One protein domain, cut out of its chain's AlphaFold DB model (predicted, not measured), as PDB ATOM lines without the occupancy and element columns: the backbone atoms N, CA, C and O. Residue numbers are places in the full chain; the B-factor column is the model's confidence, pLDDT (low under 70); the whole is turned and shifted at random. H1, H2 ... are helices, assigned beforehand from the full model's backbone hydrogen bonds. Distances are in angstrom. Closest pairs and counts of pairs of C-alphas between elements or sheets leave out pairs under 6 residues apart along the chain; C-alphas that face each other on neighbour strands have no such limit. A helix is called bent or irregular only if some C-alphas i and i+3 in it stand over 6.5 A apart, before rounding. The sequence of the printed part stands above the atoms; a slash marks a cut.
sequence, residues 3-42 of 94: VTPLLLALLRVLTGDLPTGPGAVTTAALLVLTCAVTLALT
ATOM      1  N   VAL A   3     173.201 136.303 192.125       76.31
ATOM      2  CA  VAL A   3     173.489 135.648 193.416       76.31
ATOM      3  C   VAL A   3     174.926 135.910 193.878       76.31
ATOM      4  O   VAL A   3     175.164 136.179 195.049       76.31
ATOM      5  N   THR A   4     175.881 135.881 192.952       78.38
ATOM      6  CA  THR A   4     177.301 136.129 193.218       78.38
ATOM      7  C   THR A   4     177.578 137.546 193.743       78.38
ATOM      8  O   THR A   4     178.229 137.654 194.780       78.38
ATOM      9  N   PRO A   5     177.074 138.635 193.120       76.69
ATOM     10  CA  PRO A   5     177.263 139.978 193.671       76.69
ATOM     11  C   PRO A   5     176.528 140.180 195.006       76.69
ATOM     12  O   PRO A   5     177.062 140.854 195.881       76.69
ATOM     13  N   LEU A   6     175.364 139.546 195.210       76.31
ATOM     14  CA  LEU A   6     174.642 139.576 196.491       76.31
ATOM     15  C   LEU A   6     175.460 138.930 197.627       76.31
ATOM     16  O   LEU A   6     175.551 139.483 198.718       76.31
ATOM     17  N   LEU A   7     176.087 137.781 197.359       81.44
ATOM     18  CA  LEU A   7     176.955 137.083 198.313       81.44
ATOM     19  C   LEU A   7     178.189 137.909 198.683       81.44
ATOM     20  O   LEU A   7     178.537 137.994 199.858       81.44
ATOM     21  N   LEU A   8     178.829 138.545 197.697       80.12
ATOM     22  CA  LEU A   8     179.993 139.406 197.933       80.12
ATOM     23  C   LEU A   8     179.629 140.646 198.755       80.12
ATOM     24  O   LEU A   8     180.386 141.028 199.645       80.12
ATOM     25  N   ALA A   9     178.468 141.242 198.485       77.00
ATOM     26  CA  ALA A   9     177.929 142.354 199.256       77.00
ATOM     27  C   ALA A   9     177.629 141.958 200.711       77.00
ATOM     28  O   ALA A   9     178.045 142.655 201.635       77.00
ATOM     29  N   LEU A  10     176.960 140.821 200.924       76.12
ATOM     30  CA  LEU A  10     176.652 140.304 202.259       76.12
ATOM     31  C   LEU A  10     177.926 140.003 203.057       76.12
ATOM     32  O   LEU A  10     178.016 140.365 204.228       76.12
ATOM     33  N   LEU A  11     178.921 139.384 202.412       81.06
ATOM     34  CA  LEU A  11     180.217 139.104 203.024       81.06
ATOM     35  C   LEU A  11     180.900 140.397 203.477       81.06
ATOM     36  O   LEU A  11     181.342 140.465 204.616       81.06
ATOM     37  N   ARG A  12     180.910 141.431 202.624       77.50
ATOM     38  CA  ARG A  12     181.480 142.755 202.929       77.50
ATOM     39  C   ARG A  12     180.856 143.395 204.168       77.50
ATOM     40  O   ARG A  12     181.576 143.910 205.019       77.50
ATOM     41  N   VAL A  13     179.526 143.332 204.266       75.25
ATOM     42  CA  VAL A  13     178.769 143.839 205.418       75.25
ATOM     43  C   VAL A  13     179.130 143.072 206.686       75.25
ATOM     44  O   VAL A  13     179.333 143.683 207.730       75.25
ATOM     45  N   LEU A  14     179.265 141.747 206.593       73.06
ATOM     46  CA  LEU A  14     179.582 140.893 207.735       73.06
ATOM     47  C   LEU A  14     181.024 141.073 208.235       73.06
ATOM     48  O   LEU A  14     181.266 140.987 209.435       73.06
ATOM     49  N   THR A  15     181.973 141.361 207.338       79.56
ATOM     50  CA  THR A  15     183.357 141.716 207.700       79.56
ATOM     51  C   THR A  15     183.544 143.193 208.057       79.56
ATOM     52  O   THR A  15     184.654 143.582 208.403       79.56
ATOM     53  N   GLY A  16     182.496 144.023 207.981       68.50
ATOM     54  CA  GLY A  16     182.575 145.457 208.275       68.50
ATOM     55  C   GLY A  16     183.382 146.272 207.256       68.50
ATOM     56  O   GLY A  16     183.668 147.441 207.499       68.50
ATOM     57  N   ASP A  17     183.718 145.680 206.107       71.50
ATOM     58  CA  ASP A  17     184.457 146.313 205.007       71.50
ATOM     59  C   ASP A  17     183.481 147.116 204.132       71.50
ATOM     60  O   ASP A  17     183.292 146.849 202.943       71.50
ATOM     61  N   LEU A  18     182.763 148.060 204.751       67.62
ATOM     62  CA  LEU A  18     181.946 149.011 204.008       67.62
ATOM     63  C   LEU A  18     182.837 150.164 203.543       67.62
ATOM     64  O   LEU A  18     183.546 150.751 204.362       67.62
ATOM     65  N   PRO A  19     182.780 150.552 202.258       66.50
ATOM     66  CA  PRO A  19     183.495 151.730 201.798       66.50
ATOM     67  C   PRO A  19     182.976 152.949 202.567       66.50
ATOM     68  O   PRO A  19     181.809 153.302 202.448       66.50
ATOM     69  N   THR A  20     183.821 153.602 203.365       62.03
ATOM     70  CA  THR A  20     183.500 154.857 204.058       62.03
ATOM     71  C   THR A  20     184.008 156.022 203.212       62.03
ATOM     72  O   THR A  20     185.157 156.442 203.326       62.03
ATOM     73  N   GLY A  21     183.185 156.513 202.287       66.12
ATOM     74  CA  GLY A  21     183.541 157.612 201.387       66.12
ATOM     75  C   GLY A  21     182.389 157.977 200.447       66.12
ATOM     76  O   GLY A  21     181.329 157.363 200.522       66.12
ATOM     77  N   PRO A  22     182.552 158.932 199.520       60.75
ATOM     78  CA  PRO A  22     181.494 159.303 198.570       60.75
ATOM     79  C   PRO A  22     181.008 158.123 197.698       60.75
ATOM     80  O   PRO A  22     179.864 158.114 197.251       60.75
ATOM     81  N   GLY A  23     181.830 157.076 197.534       62.44
ATOM     82  CA  GLY A  23     181.445 155.804 196.904       62.44
ATOM     83  C   GLY A  23     180.573 154.870 197.767       62.44
ATOM     84  O   GLY A  23     180.039 153.884 197.265       62.44
ATOM     85  N   ALA A  24     180.390 155.164 199.057       67.06
ATOM     86  CA  ALA A  24     179.502 154.421 199.960       67.06
ATOM     87  C   ALA A  24     178.038 154.553 199.540       67.06
ATOM     88  O   ALA A  24     177.263 153.601 199.554       67.06
ATOM     89  N   VAL A  25     177.662 155.765 199.136       67.38
ATOM     90  CA  VAL A  25     176.284 156.093 198.777       67.38
ATOM     91  C   VAL A  25     175.916 155.429 197.453       67.38
ATOM     92  O   VAL A  25     174.829 154.876 197.312       67.38
ATOM     93  N   THR A  26     176.848 155.411 196.496       69.06
ATOM     94  CA  THR A  26     176.652 154.755 195.198       69.06
ATOM     95  C   THR A  26     176.604 153.234 195.330       69.06
ATOM     96  O   THR A  26     175.753 152.597 194.711       69.06
ATOM     97  N   THR A  27     177.453 152.646 196.178       70.44
ATOM     98  CA  THR A  27     177.425 151.202 196.464       70.44
ATOM     99  C   THR A  27     176.148 150.788 197.189       70.44
ATOM    100  O   THR A  27     175.521 149.812 196.779       70.44
ATOM    101  N   ALA A  28     175.692 151.555 198.182       70.81
ATOM    102  CA  ALA A  28     174.409 151.319 198.840       70.81
ATOM    103  C   ALA A  28     173.230 151.420 197.856       70.81
ATOM    104  O   ALA A  28     172.369 150.539 197.833       70.81
ATOM    105  N   ALA A  29     173.214 152.439 196.989       73.12
ATOM    106  CA  ALA A  29     172.170 152.611 195.979       73.12
ATOM    107  C   ALA A  29     172.119 151.444 194.977       73.12
ATOM    108  O   ALA A  29     171.042 150.931 194.676       73.12
ATOM    109  N   LEU A  30     173.277 150.974 194.501       77.25
ATOM    110  CA  LEU A  30     173.383 149.801 193.624       77.25
ATOM    111  C   LEU A  30     172.874 148.524 194.301       77.25
ATOM    112  O   LEU A  30     172.213 147.701 193.665       77.25
ATOM    113  N   LEU A  31     173.155 148.358 195.591       78.88
ATOM    114  CA  LEU A  31     172.741 147.196 196.372       78.88
ATOM    115  C   LEU A  31     171.221 147.188 196.588       78.88
ATOM    116  O   LEU A  31     170.572 146.165 196.382       78.88
ATOM    117  N   VAL A  32     170.629 148.344 196.898       80.50
ATOM    118  CA  VAL A  32     169.168 148.496 196.988       80.50
ATOM    119  C   VAL A  32     168.508 148.239 195.635       80.50
ATOM    120  O   VAL A  32     167.539 147.485 195.565       80.50
ATOM    121  N   LEU A  33     169.049 148.801 194.549       81.06
ATOM    122  CA  LEU A  33     168.509 148.616 193.202       81.06
ATOM    123  C   LEU A  33     168.559 147.145 192.771       81.06
ATOM    124  O   LEU A  33     167.571 146.607 192.277       81.06
ATOM    125  N   THR A  34     169.685 146.467 192.989       77.69
ATOM    126  CA  THR A  34     169.827 145.039 192.665       77.69
ATOM    127  C   THR A  34     168.940 144.156 193.540       77.69
ATOM    128  O   THR A  34     168.345 143.204 193.032       77.69
ATOM    129  N   CYS A  35     168.769 144.487 194.821       79.06
ATOM    130  CA  CYS A  35     167.832 143.799 195.706       79.06
ATOM    131  C   CYS A  35     166.373 143.990 195.241       79.06
ATOM    132  O   CYS A  35     165.629 143.021 195.122       79.06
ATOM    133  N   ALA A  36     165.981 145.207 194.857       79.94
ATOM    134  CA  ALA A  36     164.648 145.488 194.325       79.94
ATOM    135  C   ALA A  36     164.384 144.759 192.997       79.94
ATOM    136  O   ALA A  36     163.335 144.142 192.824       79.94
ATOM    137  N   VAL A  37     165.354 144.770 192.076       81.88
ATOM    138  CA  VAL A  37     165.261 144.068 190.787       81.88
ATOM    139  C   VAL A  37     165.198 142.554 190.987       81.88
ATOM    140  O   VAL A  37     164.405 141.887 190.330       81.88
ATOM    141  N   THR A  38     165.989 141.994 191.907       79.19
ATOM    142  CA  THR A  38     165.920 140.557 192.216       79.19
ATOM    143  C   THR A  38     164.589 140.179 192.838       79.19
ATOM    144  O   THR A  38     164.012 139.208 192.368       79.19
ATOM    145  N   LEU A  39     164.065 140.950 193.797       76.94
ATOM    146  CA  LEU A  39     162.737 140.712 194.371       76.94
ATOM    147  C   LEU A  39     161.627 140.787 193.315       76.94
ATOM    148  O   LEU A  39     160.731 139.947 193.311       76.94
ATOM    149  N   ALA A  40     161.698 141.769 192.412       74.88
ATOM    150  CA  ALA A  40     160.714 141.957 191.348       74.88
ATOM    151  C   ALA A  40     160.772 140.848 190.283       74.88
ATOM    152  O   ALA A  40     159.739 140.448 189.749       74.88
ATOM    153  N   LEU A  41     161.972 140.352 189.967       74.38
ATOM    154  CA  LEU A  41     162.183 139.289 188.982       74.38
ATOM    155  C   LEU A  41     162.025 137.888 189.566       74.38
ATOM    156  O   LEU A  41     161.756 136.950 188.814       74.38
ATOM    157  N   THR A  42     162.203 137.703 190.875       73.19
ATOM    158  CA  THR A  42     161.827 136.446 191.510       73.19
ATOM    159  C   THR A  42     160.315 136.348 191.446       73.19
ATOM    160  O   THR A  42     159.642 137.169 192.070       73.19
TER     161      THR A  42
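This is residues 3 to 42 of the 94 residues of an uncharacterized protein of Kitasatospora sp. CB02891 (UniProt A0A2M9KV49). Two helices, a shorter H1 and a longer H2, run back past each other as a loosely closed, skewed pair joined at one end by a looping link. H2 makes the long axis, and the link leaves a gap between H1 and the beginning of H2. The printed part has 40 residues with two named helices, H1 then H2, and no named strand; the class is all helix. It is only just compact, close to loose, with a radius of gyration of the C-alphas of 10.7 A, and spans 31 by 19 by 11 A.

H1, residues 3 to 14, begins at C-alpha 3 (173.489, 135.648, 193.416) and measures 16.4 A from first to last C-alpha. H2, residues 22 to 41, measures 29.4 A and ends at C-alpha 41 (162.183, 139.289, 188.982). H2 is neither bent nor irregular, but only just: C-alphas 22 and 25 are 6.1 A apart.

H1 and H2 are close but not clearly touching, with 2 pairs of C-alphas within 8 A; the closest C-alphas, of Ala 9 and Leu 31, are 7.7 A apart. They run opposite ways at a steep tilt of 46 degrees. In H1 every O i to N i+4 pair is within hydrogen-bond range; in H2, 15 of 16 are.

The C-alphas farthest apart, of Gly 21 and Thr 42, are 31.9 A apart. The printed part has no cut, and the link from H1 to H2 is short, with 7 residues. Residues 11 to 16, of which 11 to 14 belong to H1, and residues 20 to 26, of which 22 to 26 belong to H2, stand free. The mean pLDDT of the printed part is 74.2; residue 16 and residues 18 to 26 are under 70.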